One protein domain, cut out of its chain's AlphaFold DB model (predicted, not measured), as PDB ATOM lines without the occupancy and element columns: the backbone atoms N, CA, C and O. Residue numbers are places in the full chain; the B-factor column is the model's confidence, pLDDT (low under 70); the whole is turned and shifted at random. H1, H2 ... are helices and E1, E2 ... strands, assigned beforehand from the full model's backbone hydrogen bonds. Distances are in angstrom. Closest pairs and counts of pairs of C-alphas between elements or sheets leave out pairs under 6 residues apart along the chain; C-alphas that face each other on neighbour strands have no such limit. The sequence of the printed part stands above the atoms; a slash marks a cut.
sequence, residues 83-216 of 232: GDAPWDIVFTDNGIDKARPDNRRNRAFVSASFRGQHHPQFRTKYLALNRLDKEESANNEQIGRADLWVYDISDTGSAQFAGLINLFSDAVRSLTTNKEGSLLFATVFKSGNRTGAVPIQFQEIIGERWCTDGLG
ATOM      1  N   GLY A  83      82.052 108.544 105.578       90.81
ATOM      2  CA  GLY A  83      81.486 107.452 106.364       90.81
ATOM      3  C   GLY A  83      80.009 107.677 106.690       90.81
ATOM      4  O   GLY A  83      79.469 108.761 106.481       90.81
ATOM      5  N   ASP A  84      79.374 106.635 107.215       92.19
ATOM      6  CA  ASP A  84      77.945 106.627 107.528       92.19
ATOM      7  C   ASP A  84      77.582 107.663 108.594       92.19
ATOM      8  O   ASP A  84      78.298 107.826 109.592       92.19
ATOM      9  N   ALA A  85      76.426 108.303 108.411       92.88
ATOM     10  CA  ALA A  85      75.854 109.248 109.365       92.88
ATOM     11  C   ALA A  85      76.830 110.377 109.766       92.88
ATOM     12  O   ALA A  85      77.113 110.555 110.960       92.88
ATOM     13  N   PRO A  86      77.383 111.137 108.799       95.81
ATOM     14  CA  PRO A  86      78.255 112.250 109.122       95.81
ATOM     15  C   PRO A  86      77.474 113.340 109.862       95.81
ATOM     16  O   PRO A  86      76.288 113.561 109.593       95.81
ATOM     17  N   TRP A  87      78.130 114.015 110.808       95.44
ATOM     18  CA  TRP A  87      77.432 114.897 111.747       95.44
ATOM     19  C   TRP A  87      77.892 116.347 111.699       95.44
ATOM     20  O   TRP A  87      77.061 117.248 111.608       95.44
ATOM     21  N   ASP A  88      79.197 116.586 111.776       96.50
ATOM     22  CA  ASP A  88      79.743 117.931 111.916       96.50
ATOM     23  C   ASP A  88      81.037 118.106 111.129       96.50
ATOM     24  O   ASP A  88      81.696 117.131 110.762       96.50
ATOM     25  N   ILE A  89      81.380 119.361 110.856       96.12
ATOM     26  CA  ILE A  89      82.559 119.733 110.085       96.12
ATOM     27  C   ILE A  89      83.230 120.970 110.671       96.12
ATOM     28  O   ILE A  89      82.570 121.940 111.031       96.12
ATOM     29  N   VAL A  90      84.559 120.952 110.710       92.94
ATOM     30  CA  VAL A  90      85.374 122.124 111.044       92.94
ATOM     31  C   VAL A  90      86.577 122.237 110.126       92.94
ATOM     32  O   VAL A  90      87.088 121.234 109.621       92.94
ATOM     33  N   PHE A  91      87.052 123.466 109.957       89.06
ATOM     34  CA  PHE A  91      88.290 123.767 109.257       89.06
ATOM     35  C   PHE A  91      89.405 124.088 110.248       89.06
ATOM     36  O   PHE A  91      89.176 124.675 111.304       89.06
ATOM     37  N   THR A  92      90.626 123.708 109.895       79.62
ATOM     38  CA  THR A  92      91.845 124.206 110.536       79.62
ATOM     39  C   THR A  92      92.580 125.034 109.492       79.62
ATOM     40  O   THR A  92      93.336 124.485 108.694       79.62
ATOM     41  N   ASP A  93      92.278 126.323 109.432       65.25
ATOM     42  CA  ASP A  93      92.638 127.235 108.337       65.25
ATOM     43  C   ASP A  93      93.389 128.499 108.805       65.25
ATOM     44  O   ASP A  93      93.869 129.276 107.982       65.25
ATOM     45  N   ASN A  94      93.585 128.681 110.118       54.78
ATOM     46  CA  ASN A  94      94.097 129.938 110.692       54.78
ATOM     47  C   ASN A  94      95.506 129.896 111.309       54.78
ATOM     48  O   ASN A  94      95.968 130.890 111.874       54.78
ATOM     49  N   GLY A  95      96.241 128.791 111.189       46.66
ATOM     50  CA  GLY A  95      97.565 128.678 111.799       46.66
ATOM     51  C   GLY A  95      98.664 128.453 110.775       46.66
ATOM     52  O   GLY A  95      98.797 127.339 110.295       46.66
ATOM     53  N   ILE A  96      99.551 129.418 110.528       45.12
ATOM     54  CA  ILE A  96     100.878 129.101 109.970       45.12
ATOM     55  C   ILE A  96     101.637 128.281 111.023       45.12
ATOM     56  O   ILE A  96     101.798 128.748 112.155       45.12
ATOM     57  N   ASP A  97     102.129 127.082 110.680       46.94
ATOM     58  CA  ASP A  97     103.193 126.491 111.495       46.94
ATOM     59  C   ASP A  97     104.451 127.296 111.230       46.94
ATOM     60  O   ASP A  97     105.090 127.128 110.193       46.94
ATOM     61  N   LYS A  98     104.839 128.177 112.150       40.94
ATOM     62  CA  LYS A  98     106.134 128.847 112.003       40.94
ATOM     63  C   LYS A  98     107.299 127.851 112.070       40.94
ATOM     64  O   LYS A  98     108.394 128.208 111.648       40.94
ATOM     65  N   ALA A  99     107.078 126.624 112.557       44.47
ATOM     66  CA  ALA A  99     108.086 125.572 112.585       44.47
ATOM     67  C   ALA A  99     108.137 124.711 111.305       44.47
ATOM     68  O   ALA A  99     109.149 124.042 111.105       44.47
ATOM     69  N   ARG A 100     107.100 124.705 110.443       47.97
ATOM     70  CA  ARG A 100     107.039 123.857 109.226       47.97
ATOM     71  C   ARG A 100     106.295 124.519 108.046       47.97
ATOM     72  O   ARG A 100     105.078 124.380 107.937       47.97
ATOM     73  N   PRO A 101     107.016 125.219 107.150       49.06
ATOM     74  CA  PRO A 101     106.449 125.949 106.006       49.06
ATOM     75  C   PRO A 101     105.872 125.083 104.868       49.06
ATOM     76  O   PRO A 101     105.207 125.613 103.980       49.06
ATOM     77  N   ASP A 102     106.161 123.782 104.850       55.06
ATOM     78  CA  ASP A 102     105.832 122.826 103.781       55.06
ATOM     79  C   ASP A 102     104.501 122.085 103.989       55.06
ATOM     80  O   ASP A 102     103.894 121.615 103.029       55.06
ATOM     81  N   ASN A 103     104.004 122.020 105.226       52.25
ATOM     82  CA  ASN A 103     102.744 121.367 105.564       52.25
ATOM     83  C   ASN A 103     101.587 122.376 105.479       52.25
ATOM     84  O   ASN A 103     101.288 123.073 106.451       52.25
ATOM     85  N   ARG A 104     100.963 122.521 104.303       52.88
ATOM     86  CA  ARG A 104      99.880 123.498 104.103       52.88
ATOM     87  C   ARG A 104      98.606 123.068 104.838       52.88
ATOM     88  O   ARG A 104      97.857 122.204 104.401       52.88
ATOM     89  N   ARG A 105      98.390 123.726 105.978       60.09
ATOM     90  CA  ARG A 105      97.292 123.587 106.944       60.09
ATOM     91  C   ARG A 105      95.979 124.206 106.446       60.09
ATOM     92  O   ARG A 105      95.498 125.168 107.027       60.09
ATOM     93  N   ASN A 106      95.417 123.679 105.365       77.25
ATOM     94  CA  ASN A 106      94.036 123.969 104.981       77.25
ATOM     95  C   ASN A 106      93.294 122.638 104.924       77.25
ATOM     96  O   ASN A 106      93.278 121.966 103.894       77.25
ATOM     97  N   ARG A 107      92.792 122.208 106.083       85.56
ATOM     98  CA  ARG A 107      92.143 120.907 106.237       85.56
ATOM     99  C   ARG A 107      90.725 121.055 106.738       85.56
ATOM    100  O   ARG A 107      90.461 121.893 107.596       85.56
ATOM    101  N   ALA A 108      89.857 120.186 106.239       91.38
ATOM    102  CA  ALA A 108      88.556 119.934 106.835       91.38
ATOM    103  C   ALA A 108      88.581 118.619 107.611       91.38
ATOM    104  O   ALA A 108      89.177 117.635 107.166       91.38
ATOM    105  N   PHE A 109      87.880 118.608 108.739       93.06
ATOM    106  CA  PHE A 109      87.627 117.425 109.549       93.06
ATOM    107  C   PHE A 109      86.127 117.208 109.611       93.06
ATOM    108  O   PHE A 109      85.407 118.098 110.054       93.06
ATOM    109  N   VAL A 110      85.669 116.038 109.176       95.62
ATOM    110  CA  VAL A 110      84.252 115.665 109.180       95.62
ATOM    111  C   VAL A 110      84.061 114.496 110.129       95.62
ATOM    112  O   VAL A 110      84.714 113.465 109.970       95.62
ATOM    113  N   SER A 111      83.178 114.637 111.115       94.69
ATOM    114  CA  SER A 111      82.817 113.516 111.979       94.69
ATOM    115  C   SER A 111      81.882 112.567 111.240       94.69
ATOM    116  O   SER A 111      80.902 113.003 110.637       94.69
ATOM    117  N   ALA A 112      82.175 111.272 111.299       93.44
ATOM    118  CA  ALA A 112      81.312 110.225 110.765       93.44
ATOM    119  C   ALA A 112      81.437 108.941 111.590       93.44
ATOM    120  O   ALA A 112      82.302 108.811 112.461       93.44
ATOM    121  N   SER A 113      80.564 107.977 111.325       89.75
ATOM    122  CA  SER A 113      80.697 106.636 111.887       89.75
ATOM    123  C   SER A 113      81.762 105.843 111.124       89.75
ATOM    124  O   SER A 113      81.929 106.018 109.920       89.75
ATOM    125  N   PHE A 114      82.414 104.899 111.809       83.81
ATOM    126  CA  PHE A 114      83.400 103.981 111.208       83.81
ATOM    127  C   PHE A 114      82.817 103.051 110.134       83.81
ATOM    128  O   PHE A 114      83.505 102.485 109.284       83.81
ATOM    129  N   ARG A 115      81.504 102.848 110.181       78.38
ATOM    130  CA  ARG A 115      80.778 102.064 109.184       78.38
ATOM    131  C   ARG A 115      80.426 102.924 107.968       78.38
ATOM    132  O   ARG A 115      80.524 104.142 108.003       78.38
ATOM    133  N   GLY A 116      79.963 102.277 106.908       76.75
ATOM    134  CA  GLY A 116      79.427 102.956 105.728       76.75
ATOM    135  C   GLY A 116      80.060 102.469 104.436       76.75
ATOM    136  O   GLY A 116      81.188 101.978 104.413       76.75
ATOM    137  N   GLN A 117      79.308 102.597 103.350       79.00
ATOM    138  CA  GLN A 117      79.663 102.105 102.020       79.00
ATOM    139  C   GLN A 117      80.907 102.778 101.428       79.00
ATOM    140  O   GLN A 117      81.543 102.199 100.552       79.00
ATOM    141  N   HIS A 118      81.265 103.972 101.901       85.75
ATOM    142  CA  HIS A 118      82.417 104.720 101.395       85.75
ATOM    143  C   HIS A 118      83.655 104.598 102.283       85.75
ATOM    144  O   HIS A 118      84.725 105.048 101.881       85.75
ATOM    145  N   HIS A 119      83.547 103.977 103.464       86.81
ATOM    146  CA  HIS A 119      84.681 103.844 104.369       86.81
ATOM    147  C   HIS A 119      85.730 102.876 103.778       86.81
ATOM    148  O   HIS A 119      85.454 101.678 103.644       86.81
ATOM    149  N   PRO A 120      86.952 103.343 103.446       82.94
ATOM    150  CA  PRO A 120      87.918 102.590 102.631       82.94
ATOM    151  C   PRO A 120      88.363 101.278 103.291       82.94
ATOM    152  O   PRO A 120      88.670 100.277 102.635       82.94
ATOM    153  N   GLN A 121      88.363 101.258 104.621       76.12
ATOM    154  CA  GLN A 121      88.839 100.132 105.414       76.12
ATOM    155  C   GLN A 121      87.702  99.325 106.046       76.12
ATOM    156  O   GLN A 121      87.971  98.314 106.685       76.12
ATOM    157  N   PHE A 122      86.430  99.710 105.863       77.81
ATOM    158  CA  PHE A 122      85.331  99.030 106.548       77.81
ATOM    159  C   PHE A 122      85.154  97.619 105.985       77.81
ATOM    160  O   PHE A 122      85.244  97.383 104.777       77.81
ATOM    161  N   ARG A 123      84.910  96.663 106.879       78.25
ATOM    162  CA  ARG A 123      84.604  95.270 106.560       78.25
ATOM    163  C   ARG A 123      83.415  94.845 107.407       78.25
ATOM    164  O   ARG A 123      83.335  95.168 108.590       78.25
ATOM    165  N   THR A 124      82.514  94.058 106.825       77.69
ATOM    166  CA  THR A 124      81.295  93.587 107.505       77.69
ATOM    167  C   THR A 124      81.588  92.800 108.786       77.69
ATOM    168  O   THR A 124      80.810  92.888 109.734       77.69
ATOM    169  N   LYS A 125      82.735  92.104 108.865       75.12
ATOM    170  CA  LYS A 125      83.194  91.387 110.072       75.12
ATOM    171  C   LYS A 125      83.294  92.287 111.314       75.12
ATOM    172  O   LYS A 125      83.022  91.829 112.424       75.12
ATOM    173  N   TYR A 126      83.589  93.578 111.135       76.88
ATOM    174  CA  TYR A 126      83.723  94.522 112.245       76.88
ATOM    175  C   TYR A 126      82.391  94.826 112.941       76.88
ATOM    176  O   TYR A 126      82.399  95.160 114.121       76.88
ATOM    177  N   LEU A 127      81.245  94.621 112.275       73.81
ATOM    178  CA  LEU A 127      79.924  94.766 112.903       73.81
ATOM    179  C   LEU A 127      79.667  93.712 113.986       73.81
ATOM    180  O   LEU A 127      78.962  93.984 114.953       73.81
ATOM    181  N   ALA A 128      80.213  92.506 113.810       72.50
ATOM    182  CA  ALA A 128      79.983  91.386 114.718       72.50
ATOM    183  C   ALA A 128      81.027  91.314 115.837       72.50
ATOM    184  O   ALA A 128      80.708  90.905 116.952       72.50
ATOM    185  N   LEU A 129      82.276  91.677 115.536       67.56
ATOM    186  CA  LEU A 129      83.409  91.434 116.429       67.56
ATOM    187  C   LEU A 129      83.897  92.691 117.163       67.56
ATOM    188  O   LEU A 129      84.477  92.554 118.237       67.56
ATOM    189  N   ASN A 130      83.663  93.890 116.610       68.56
ATOM    190  CA  ASN A 130      84.164  95.181 117.110       68.56
ATOM    191  C   ASN A 130      85.644  95.164 117.563       68.56
ATOM    192  O   ASN A 130      86.018  95.804 118.548       68.56
ATOM    193  N   ARG A 131      86.477  94.383 116.871       63.88
ATOM    194  CA  ARG A 131      87.909  94.216 117.133       63.88
ATOM    195  C   ARG A 131      88.639  93.881 115.841       63.88
ATOM    196  O   ARG A 131      88.023  93.324 114.929       63.88
ATOM    197  N   LEU A 132      89.926  94.198 115.810       62.53
ATOM    198  CA  LEU A 132      90.844  93.718 114.788       62.53
ATOM    199  C   LEU A 132      91.069  92.216 114.957       62.53
ATOM    200  O   LEU A 132      91.132  91.702 116.081       62.53
ATOM    201  N   ASP A 133      91.173  91.506 113.837       57.34
ATOM    202  CA  ASP A 133      91.515  90.087 113.869       57.34
ATOM    203  C   ASP A 133      92.987  89.919 114.268       57.34
ATOM    204  O   ASP A 133      93.794  90.828 114.092       57.34
ATOM    205  N   LYS A 134      93.374  88.734 114.756       56.44
ATOM    206  CA  LYS A 134      94.776  88.447 115.127       56.44
ATOM    207  C   LYS A 134      95.780  88.640 113.985       56.44
ATOM    208  O   LYS A 134      96.963  88.822 114.244       56.44
ATOM    209  N   GLU A 135      95.312  88.550 112.742       62.34
ATOM    210  CA  GLU A 135      96.115  88.809 111.542       62.34
ATOM    211  C   GLU A 135      96.349  90.314 111.308       62.34
ATOM    212  O   GLU A 135      97.308  90.681 110.637       62.34
ATOM    213  N   GLU A 136      95.504  91.179 111.881       63.19
ATOM    214  CA  GLU A 136      95.521  92.642 111.727       63.19
ATOM    215  C   GLU A 136      96.032  93.366 112.990       63.19
ATOM    216  O   GLU A 136      96.582  94.457 112.883       63.19
ATOM    217  N   SER A 137      95.906  92.766 114.179       58.41
ATOM    218  CA  SER A 137      96.548  93.221 115.422       58.41
ATOM    219  C   SER A 137      96.886  92.031 116.318       58.41
ATOM    220  O   SER A 137      96.047  91.171 116.599       58.41
ATOM    221  N   ALA A 138      98.111  92.013 116.846       55.69
ATOM    222  CA  ALA A 138      98.583  90.973 117.760       55.69
ATOM    223  C   ALA A 138      97.780  90.907 119.078       55.69
ATOM    224  O   ALA A 138      97.796  89.878 119.758       55.69
ATOM    225  N   ASN A 139      97.047  91.974 119.423       59.81
ATOM    226  CA  ASN A 139      96.486  92.190 120.756       59.81
ATOM    227  C   ASN A 139      94.946  92.164 120.821       59.81
ATOM    228  O   ASN A 139      94.388  92.464 121.875       59.81
ATOM    229  N   ASN A 140      94.243  91.762 119.749       61.47
ATOM    230  CA  ASN A 140      92.773  91.866 119.648       61.47
ATOM    231  C   ASN A 140      92.269  93.282 119.994       61.47
ATOM    232  O   ASN A 140      91.306  93.436 120.755       61.47
ATOM    233  N   GLU A 141      92.946  94.311 119.485       65.69
ATOM    234  CA  GLU A 141      92.572  95.701 119.739       65.69
ATOM    235  C   GLU A 141      91.120  95.965 119.333       65.69
ATOM    236  O   GLU A 141      90.648  95.518 118.282       65.69
ATOM    237  N   GLN A 142      90.391  96.674 120.198       69.38
ATOM    238  CA  GLN A 142      89.057  97.149 119.853       69.38
ATOM    239  C   GLN A 142      89.169  98.196 118.748       69.38
ATOM    240  O   GLN A 142      90.150  98.927 118.674       69.38
ATOM    241  N   ILE A 143      88.155  98.272 117.894       70.81
ATOM    242  CA  ILE A 143      88.089  99.299 116.854       70.81
ATOM    243  C   ILE A 143      87.209 100.436 117.377       70.81
ATOM    244  O   ILE A 143      86.131 100.192 117.935       70.81
ATOM    245  N   GLY A 144      87.664 101.678 117.223       74.31
ATOM    246  CA  GLY A 144      86.840 102.851 117.479       74.31
ATOM    247  C   GLY A 144      85.677 102.913 116.490       74.31
ATOM    248  O   GLY A 144      85.819 102.557 115.324       74.31
ATOM    249  N   ARG A 145      84.494 103.338 116.939       80.62
ATOM    250  CA  ARG A 145      83.282 103.318 116.097       80.62
ATOM    251  C   ARG A 145      82.959 104.672 115.469       80.62
ATOM    252  O   ARG A 145      81.987 104.774 114.723       80.62
ATOM    253  N   ALA A 146      83.790 105.676 115.727       85.81
ATOM    254  CA  ALA A 146      83.671 107.010 115.169       85.81
ATOM    255  C   ALA A 146      84.985 107.432 114.517       85.81
ATOM    256  O   ALA A 146      86.052 107.165 115.065       85.81
ATOM    257  N   ASP A 147      84.887 108.149 113.406       88.00
ATOM    258  CA  ASP A 147      86.030 108.672 112.673       88.00
ATOM    259  C   ASP A 147      85.963 110.185 112.530       88.00
ATOM    260  O   ASP A 147      84.885 110.785 112.460       88.00
ATOM    261  N   LEU A 148      87.142 110.785 112.385       91.19
ATOM    262  CA  LEU A 148      87.309 112.063 111.713       91.19
ATOM    263  C   LEU A 148      87.893 111.812 110.326       91.19
ATOM    264  O   LEU A 148      89.034 111.370 110.188       91.19
ATOM    265  N   TRP A 149      87.107 112.125 109.306       92.00
ATOM    266  CA  TRP A 149      87.539 112.154 107.918       92.00
ATOM    267  C   TRP A 149      88.309 113.439 107.663       92.00
ATOM    268  O   TRP A 149      87.785 114.528 107.897       92.00
ATOM    269  N   VAL A 150      89.543 113.309 107.182       90.00
ATOM    270  CA  VAL A 150      90.447 114.434 106.946       90.00
ATOM    271  C   VAL A 150      90.541 114.698 105.451       90.00
ATOM    272  O   VAL A 150      90.817 113.787 104.669       90.00
ATOM    273  N   TYR A 151      90.347 115.954 105.063       89.06
ATOM    274  CA  TYR A 151      90.493 116.409 103.685       89.06
ATOM    275  C   TYR A 151      91.538 117.508 103.593       89.06
ATOM    276  O   TYR A 151      91.433 118.496 104.315       89.06
ATOM    277  N   ASP A 152      92.495 117.363 102.681       85.50
ATOM    278  CA  ASP A 152      93.387 118.446 102.273       85.50
ATOM    279  C   ASP A 152      92.670 119.324 101.242       85.50
ATOM    280  O   ASP A 152      92.043 118.828 100.300       85.50
ATOM    281  N   ILE A 153      92.755 120.639 101.418       85.50
ATOM    282  CA  ILE A 153      92.080 121.621 100.572       85.50
ATOM    283  C   ILE A 153      93.143 122.410  99.814       85.50
ATOM    284  O   ILE A 153      93.948 123.141 100.393       85.50
ATOM    285  N   SER A 154      93.131 122.259  98.493       81.75
ATOM    286  CA  SER A 154      94.017 122.994  97.586       81.75
ATOM    287  C   SER A 154      93.751 124.502  97.604       81.75
ATOM    288  O   SER A 154      92.670 124.959  97.981       81.75
ATOM    289  N   ASP A 155      94.714 125.283  97.111       74.19
ATOM    290  CA  ASP A 155      94.583 126.740  96.970       74.19
ATOM    291  C   ASP A 155      93.366 127.133  96.099       74.19
ATOM    292  O   ASP A 155      92.761 128.181  96.307       74.19
ATOM    293  N   THR A 156      92.957 126.269  95.160       74.62
ATOM    294  CA  THR A 156      91.772 126.454  94.300       74.62
ATOM    295  C   THR A 156      90.456 126.027  94.965       74.62
ATOM    296  O   THR A 156      89.397 126.062  94.337       74.62
ATOM    297  N   GLY A 157      90.494 125.589  96.228       77.62
ATOM    298  CA  GLY A 157      89.320 125.150  96.986       77.62
ATOM    299  C   GLY A 157      88.791 123.768  96.595       77.62
ATOM    300  O   GLY A 157      87.652 123.442  96.914       77.62
ATOM    301  N   SER A 158      89.577 122.958  95.878       85.06
ATOM    302  CA  SER A 158      89.263 121.539  95.664       85.06
ATOM    303  C   SER A 158      89.732 120.725  96.863       85.06
ATOM    304  O   SER A 158      90.881 120.878  97.288       85.06
ATOM    305  N   ALA A 159      88.864 119.854  97.370       90.44
ATOM    306  CA  ALA A 159      89.151 118.998  98.514       90.44
ATOM    307  C   ALA A 159      89.531 117.580  98.074       90.44
ATOM    308  O   ALA A 159      88.899 117.009  97.178       90.44
ATOM    309  N   GLN A 160      90.542 117.002  98.719       88.00
ATOM    310  CA  GLN A 160      91.016 115.641  98.484       88.00
ATOM    311  C   GLN A 160      91.112 114.884  99.802       88.00
ATOM    312  O   GLN A 160      91.528 115.442 100.813       88.00
ATOM    313  N   PHE A 161      90.697 113.619  99.801       88.06
ATOM    314  CA  PHE A 161      90.774 112.778 100.991       88.06
ATOM    315  C   PHE A 161      92.238 112.567 101.393       88.06
ATOM    316  O   PHE A 161      93.040 112.105 100.585       88.06
ATOM    317  N   ALA A 162      92.564 112.916 102.635       84.00
ATOM    318  CA  ALA A 162      93.916 112.868 103.183       84.00
ATOM    319  C   ALA A 162      94.104 111.719 104.183       84.00
ATOM    320  O   ALA A 162      95.216 111.220 104.338       84.00
ATOM    321  N   GLY A 163      93.036 111.285 104.860       82.12
ATOM    322  CA  GLY A 163      93.104 110.171 105.803       82.12
ATOM    323  C   GLY A 163      91.950 110.122 106.800       82.12
ATOM    324  O   GLY A 163      90.965 110.854 106.690       82.12
ATOM    325  N   LEU A 164      92.095 109.238 107.788       84.38
ATOM    326  CA  LEU A 164      91.125 108.995 108.855       84.38
ATOM    327  C   LEU A 164      91.810 109.045 110.215       84.38
ATOM    328  O   LEU A 164      92.905 108.514 110.386       84.38
ATOM    329  N   ILE A 165      91.124 109.625 111.192       83.69
ATOM    330  CA  ILE A 165      91.472 109.510 112.608       83.69
ATOM    331  C   ILE A 165      90.366 108.698 113.267       83.69
ATOM    332  O   ILE A 165      89.244 109.185 113.403       83.69
ATOM    333  N   ASN A 166      90.675 107.470 113.672       81.88
ATOM    334  CA  ASN A 166      89.726 106.612 114.367       81.88
ATOM    335  C   ASN A 166      89.687 106.960 115.861       81.88
ATOM    336  O   ASN A 166      90.720 107.134 116.506       81.88
ATOM    337  N   LEU A 167      88.484 107.084 116.414       78.12
ATOM    338  CA  LEU A 167      88.252 107.489 117.793       78.12
ATOM    339  C   LEU A 167      87.514 106.389 118.559       78.12
ATOM    340  O   LEU A 167      86.448 105.917 118.148       78.12
ATOM    341  N   PHE A 168      88.041 106.041 119.738       75.19
ATOM    342  CA  PHE A 168      87.453 105.087 120.689       75.19
ATOM    343  C   PHE A 168      86.202 105.653 121.353       75.19
ATOM    344  O   PHE A 168      86.173 106.017 122.524       75.19
ATOM    345  N   SER A 169      85.142 105.769 120.570       74.19
ATOM    346  CA  SER A 169      83.838 106.240 121.008       74.19
ATOM    347  C   SER A 169      82.740 105.611 120.162       74.19
ATOM    348  O   SER A 169      83.013 104.951 119.162       74.19
ATOM    349  N   ASP A 170      81.493 105.778 120.594       77.06
ATOM    350  CA  ASP A 170      80.317 105.335 119.843       77.06
ATOM    351  C   ASP A 170      79.999 106.292 118.689       77.06
ATOM    352  O   ASP A 170      79.683 105.850 117.593       77.06
ATOM    353  N   ALA A 171      80.098 107.600 118.938       79.88
ATOM    354  CA  ALA A 171      79.874 108.639 117.941       79.88
ATOM    355  C   ALA A 171      80.629 109.917 118.318       79.88
ATOM    356  O   ALA A 171      80.703 110.276 119.499       79.88
ATOM    357  N   VAL A 172      81.098 110.646 117.310       85.50
ATOM    358  CA  VAL A 172      81.587 112.019 117.459       85.50
ATOM    359  C   VAL A 172      80.492 112.946 116.970       85.50
ATOM    360  O   VAL A 172      80.059 112.835 115.828       85.50
ATOM    361  N   ARG A 173      80.006 113.825 117.846       84.88
ATOM    362  CA  ARG A 173      78.872 114.691 117.513       84.88
ATOM    363  C   ARG A 173      79.347 116.034 117.005       84.88
ATOM    364  O   ARG A 173      79.368 116.244 115.804       84.88
ATOM    365  N   SER A 174      79.732 116.913 117.920       89.75
ATOM    366  CA  SER A 174      80.181 118.261 117.593       89.75
ATOM    367  C   SER A 174      81.698 118.362 117.602       89.75
ATOM    368  O   SER A 174      82.362 117.778 118.470       89.75
ATOM    369  N   LEU A 175      82.206 119.124 116.645       92.56
ATOM    370  CA  LEU A 175      83.589 119.519 116.481       92.56
ATOM    371  C   LEU A 175      83.711 121.029 116.706       92.56
ATOM    372  O   LEU A 175      82.813 121.807 116.394       92.56
ATOM    373  N   THR A 176      84.841 121.467 117.242       90.88
ATOM    374  CA  THR A 176      85.201 122.886 117.278       90.88
ATOM    375  C   THR A 176      86.714 123.031 117.242       90.88
ATOM    376  O   THR A 176      87.440 122.066 117.482       90.88
ATOM    377  N   THR A 177      87.208 124.227 116.961       85.56
ATOM    378  CA  THR A 177      88.636 124.537 117.006       85.56
ATOM    379  C   THR A 177      88.905 125.666 117.987       85.56
ATOM    380  O   THR A 177      88.022 126.461 118.312       85.56
ATOM    381  N   ASN A 178      90.146 125.774 118.464       79.88
ATOM    382  CA  ASN A 178      90.577 127.028 119.077       79.88
ATOM    383  C   ASN A 178      90.606 128.157 118.033       79.88
ATOM    384  O   ASN A 178      90.574 127.918 116.824       79.88
ATOM    385  N   LYS A 179      90.710 129.399 118.510       79.19
ATOM    386  CA  LYS A 179      90.745 130.600 117.664       79.19
ATOM    387  C   LYS A 179      91.860 130.549 116.615       79.19
ATOM    388  O   LYS A 179      91.690 131.044 115.509       79.19
ATOM    389  N   GLU A 180      92.993 129.950 116.964       72.31
ATOM    390  CA  GLU A 180      94.158 129.825 116.088       72.31
ATOM    391  C   GLU A 180      94.031 128.673 115.073       72.31
ATOM    392  O   GLU A 180      94.909 128.508 114.229       72.31
ATOM    393  N   GLY A 181      92.986 127.840 115.165       72.19
ATOM    394  CA  GLY A 181      92.798 126.667 114.307       72.19
ATOM    395  C   GLY A 181      93.882 125.595 114.466       72.19
ATOM    396  O   GLY A 181      94.034 124.739 113.600       72.19
ATOM    397  N   SER A 182      94.674 125.642 115.539       72.69
ATOM    398  CA  SER A 182      95.786 124.720 115.800       72.69
ATOM    399  C   SER A 182      95.385 123.499 116.628       72.69
ATOM    400  O   SER A 182      96.157 122.550 116.726       72.69
ATOM    401  N   LEU A 183      94.222 123.547 117.276       75.50
ATOM    402  CA  LEU A 183      93.668 122.488 118.108       75.50
ATOM    403  C   LEU A 183      92.222 122.243 117.705       75.50
ATOM    404  O   LEU A 183      91.440 123.189 117.594       75.50
ATOM    405  N   LEU A 184      91.878 120.970 117.547       83.25
ATOM    406  CA  LEU A 184      90.526 120.497 117.299       83.25
ATOM    407  C   LEU A 184      90.006 119.793 118.552       83.25
ATOM    408  O   LEU A 184      90.684 118.950 119.136       83.25
ATOM    409  N   PHE A 185      88.792 120.138 118.955       85.56
ATOM    410  CA  PHE A 185      88.072 119.521 120.056       85.56
ATOM    411  C   PHE A 185      86.889 118.748 119.490       85.56
ATOM    412  O   PHE A 185      86.113 119.277 118.697       85.56
ATOM    413  N   ALA A 186      86.738 117.502 119.926       86.75
ATOM    414  CA  ALA A 186      85.653 116.628 119.517       86.75
ATOM    415  C   ALA A 186      84.840 116.199 120.739       86.75
ATOM    416  O   ALA A 186      85.384 115.743 121.747       86.75
ATOM    417  N   THR A 187      83.520 116.321 120.646       85.12
ATOM    418  CA  THR A 187      82.607 115.796 121.664       85.12
ATOM    419  C   THR A 187      82.264 114.347 121.343       85.12
ATOM    420  O   THR A 187      81.628 114.035 120.335       85.12
ATOM    421  N   VAL A 188      82.702 113.446 122.219       78.44
ATOM    422  CA  VAL A 188      82.563 112.000 122.040       78.44
ATOM    423  C   VAL A 188      81.436 111.443 122.905       78.44
ATOM    424  O   VAL A 188      81.399 111.631 124.123       78.44
ATOM    425  N   PHE A 189      80.499 110.734 122.282       73.06
ATOM    426  CA  PHE A 189      79.462 109.995 122.991       73.06
ATOM    427  C   PHE A 189      79.986 108.602 123.350       73.06
ATOM    428  O   PHE A 189      80.452 107.866 122.483       73.06
ATOM    429  N   LYS A 190      79.895 108.242 124.639       69.44
ATOM    430  CA  LYS A 190      80.340 106.946 125.187       69.44
ATOM    431  C   LYS A 190      81.790 106.600 124.796       69.44
ATOM    432  O   LYS A 190      82.024 105.625 124.090       69.44
ATOM    433  N   SER A 191      82.761 107.365 125.303       64.19
ATOM    434  CA  SER A 191      84.195 107.102 125.068       64.19
ATOM    435  C   SER A 191      84.712 105.802 125.704       64.19
ATOM    436  O   SER A 191      85.813 105.355 125.422       64.19
ATOM    437  N   GLY A 192      83.950 105.183 126.611       57.38
ATOM    438  CA  GLY A 192      84.350 103.940 127.283       57.38
ATOM    439  C   GLY A 192      85.480 104.088 128.315       57.38
ATOM    440  O   GLY A 192      85.623 103.205 129.155       57.38
ATOM    441  N   ASN A 193      86.227 105.201 128.334       52.44
ATOM    442  CA  ASN A 193      87.451 105.358 129.135       52.44
ATOM    443  C   ASN A 193      87.590 106.685 129.919       52.44
ATOM    444  O   ASN A 193      88.704 107.064 130.267       52.44
ATOM    445  N   ARG A 194      86.480 107.349 130.298       47.56
ATOM    446  CA  ARG A 194      86.465 108.697 130.932       47.56
ATOM    447  C   ARG A 194      87.098 109.758 130.003       47.56
ATOM    448  O   ARG A 194      87.735 109.428 129.015       47.56
ATOM    449  N   THR A 195      86.811 111.039 130.230       47.53
ATOM    450  CA  THR A 195      87.217 112.142 129.338       47.53
ATOM    451  C   THR A 195      88.718 112.093 129.024       47.53
ATOM    452  O   THR A 195      89.529 112.187 129.941       47.53
ATOM    453  N   GLY A 196      89.079 111.950 127.746       49.72
ATOM    454  CA  GLY A 196      90.460 111.981 127.264       49.72
ATOM    455  C   GLY A 196      90.715 113.237 126.436       49.72
ATOM    456  O   GLY A 196      89.865 113.638 125.645       49.72
ATOM    457  N   ALA A 197      91.872 113.867 126.626       51.44
ATOM    458  CA  ALA A 197      92.409 114.837 125.679       51.44
ATOM    459  C   ALA A 197      93.484 114.112 124.876       51.44
ATOM    460  O   ALA A 197      94.435 113.601 125.464       51.44
ATOM    461  N   VAL A 198      93.315 114.048 123.559       50.03
ATOM    462  CA  VAL A 198      94.310 113.451 122.671       50.03
ATOM    463  C   VAL A 198      95.101 114.581 122.017       50.03
ATOM    464  O   VAL A 198      94.582 115.224 121.103       50.03
ATOM    465  N   PRO A 199      96.332 114.874 122.467       45.72
ATOM    466  CA  PRO A 199      97.202 115.797 121.759       45.72
ATOM    467  C   PRO A 199      97.788 115.073 120.541       45.72
ATOM    468  O   PRO A 199      98.907 114.577 120.595       45.72
ATOM    469  N   ILE A 200      97.038 114.981 119.441       48.91
ATOM    470  CA  ILE A 200      97.600 114.414 118.210       48.91
ATOM    471  C   ILE A 200      98.556 115.451 117.615       48.91
ATOM    472  O   ILE A 200      98.125 116.529 117.192       48.91
ATOM    473  N   GLN A 201      99.857 115.150 117.565       42.28
ATOM    474  CA  GLN A 201     100.761 115.933 116.730       42.28
ATOM    475  C   GLN A 201     100.428 115.620 115.269       42.28
ATOM    476  O   GLN A 201     100.672 114.523 114.780       42.28
ATOM    477  N   PHE A 202      99.879 116.603 114.550       43.03
ATOM    478  CA  PHE A 202      99.428 116.484 113.151       43.03
ATOM    479  C   PHE A 202     100.467 115.916 112.161       43.03
ATOM    480  O   PHE A 202     100.120 115.588 111.028       43.03
ATOM    481  N   GLN A 203     101.731 115.808 112.573       38.72
ATOM    482  CA  GLN A 203     102.839 115.242 111.808       38.72
ATOM    483  C   GLN A 203     102.759 113.709 111.666       38.72
ATOM    484  O   GLN A 203     103.329 113.181 110.718       38.72
ATOM    485  N   GLU A 204     102.039 113.009 112.550       40.53
ATOM    486  CA  GLU A 204     101.934 111.536 112.552       40.53
ATOM    487  C   GLU A 204     100.703 111.004 111.796       40.53
ATOM    488  O   GLU A 204     100.602 109.810 111.536       40.53
ATOM    489  N   ILE A 205      99.791 111.887 111.371       44.25
ATOM    490  CA  ILE A 205      98.529 111.535 110.683       44.25
ATOM    491  C   ILE A 205      98.736 111.331 109.164       44.25
ATOM    492  O   ILE A 205      97.797 111.049 108.426       44.25
ATOM    493  N   ILE A 206      99.960 111.491 108.651       35.41
ATOM    494  CA  ILE A 206     100.230 111.425 107.208       35.41
ATOM    495  C   ILE A 206     100.688 110.009 106.822       35.41
ATOM    496  O   ILE A 206     101.861 109.661 106.949       35.41
ATOM    497  N   GLY A 207      99.745 109.198 106.332       37.38
ATOM    498  CA  GLY A 207      99.965 107.874 105.734       37.38
ATOM    499  C   GLY A 207      98.718 106.981 105.810       37.38
ATOM    500  O   GLY A 207      97.765 107.317 106.502       37.38
ATOM    501  N   GLU A 208      98.728 105.812 105.154       31.42
ATOM    502  CA  GLU A 208      97.680 104.762 105.244       31.42
ATOM    503  C   GLU A 208      97.526 104.145 106.662       31.42
ATOM    504  O   GLU A 208      97.106 102.997 106.820       31.42
ATOM    505  N   ARG A 209      97.945 104.854 107.713       39.59
ATOM    506  CA  ARG A 209      98.262 104.287 109.020       39.59
ATOM    507  C   ARG A 209      97.246 104.683 110.081       39.59
ATOM    508  O   ARG A 209      96.863 105.837 110.225       39.59
ATOM    509  N   TRP A 210      96.831 103.646 110.794       40.31
ATOM    510  CA  TRP A 210      95.875 103.641 111.881       40.31
ATOM    511  C   TRP A 210      96.457 104.340 113.113       40.31
ATOM    512  O   TRP A 210      97.654 104.247 113.370       40.31
ATOM    513  N   CYS A 211      95.593 104.952 113.919       41.91
ATOM    514  CA  CYS A 211      95.872 105.209 115.327       41.91
ATOM    515  C   CYS A 211      94.763 104.522 116.133       41.91
ATOM    516  O   CYS A 211      93.645 105.024 116.224       41.91
ATOM    517  N   THR A 212      95.055 103.322 116.641       39.69
ATOM    518  CA  THR A 212      94.151 102.482 117.447       39.69
ATOM    519  C   THR A 212      94.290 102.722 118.947       39.69
ATOM    520  O   THR A 212      93.709 101.991 119.738       39.69
ATOM    521  N   ASP A 213      95.029 103.733 119.389       39.72
ATOM    522  CA  ASP A 213      95.121 104.048 120.817       39.72
ATOM    523  C   ASP A 213      94.507 105.406 121.163       39.72
ATOM    524  O   ASP A 213      94.324 105.721 122.340       39.72
ATOM    525  N   GLY A 214      94.156 106.208 120.149       37.41
ATOM    526  CA  GLY A 214      93.735 107.583 120.358       37.41
ATOM    527  C   GLY A 214      94.754 108.365 121.188       37.41
ATOM    528  O   GLY A 214      94.346 109.207 121.972       37.41
ATOM    529  N   LEU A 215      96.052 108.068 121.086       35.22
ATOM    530  CA  LEU A 215      97.147 108.824 121.707       35.22
ATOM    531  C   LEU A 215      98.148 109.333 120.669       35.22
ATOM    532  O   LEU A 215      99.078 110.052 121.022       35.22
ATOM    533  N   GLY A 216      97.940 109.004 119.394       38.12
ATOM    534  CA  GLY A 216      98.850 109.372 118.321       38.12
ATOM    535  C   GLY A 216     100.152 108.581 118.342       38.12
ATOM    536  O   GLY A 216     100.994 108.860 117.505       38.12
TER     537      GLY A 216
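Overview. This is residues 83 to 216 of the 232 residues of an uncharacterized protein of Gammaproteobacteria bacterium (UniProt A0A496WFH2). With little regular structure, this is a small sandwich: hairpin E5-E6 covers part of one face of the strongly twisted sheet E1-E2-E3-E4. Small helix H1 and loop 93 to 106 lie at opposite ends. The 134 printed residues hold E1, E2, H1, E3, E4, E5, E6, mostly strand, 46 residues in named elements; both sheets are antiparallel. The whole is compact, radius of gyration of the C-alphas 15.1 A, spanning 43 by 30 by 28 A.

Arrangement. Inner strands E2, residues 107 to 113, and E3, residues 146 to 153, pair with N 110 to O 149 at 2.9 A. E1, residues 89 to 92, forms a hairpin with E2, N 92 to O 107 at 2.9 A. E4, residues 159 to 167, forms one with E3, N 150 to O 163 at 2.9 A, and bends by 56 degrees at residue 162. E5, residues 171 to 177, and E6, residues 184 to 189, have N 185 to O 176 at 2.8 A. The closest C-alphas of E2 and E5, Ser 111 and Val 172, are 5.8 A apart. H1, residues 125 to 129, is not on the four-stranded sheet; its O i to N i+4 pair is within hydrogen-bond range.

Along the chain. E1 begins at C-alpha 89 (82.559, 119.733, 110.085); E6 ends at C-alpha 189 (79.462, 109.995, 122.991). E3 measures 22.3 A, E4 22.5 A.

Size, cuts and confidence. The printed part has no cut. The C-alphas farthest apart, of Lys 98 and Ala 128, are 45.8 A apart. Links E1 to E2, E2 to H1 and H1 to E3 are long. pLDDT is under 70 at residues 93 to 105, 129 to 142 and 190 to 216.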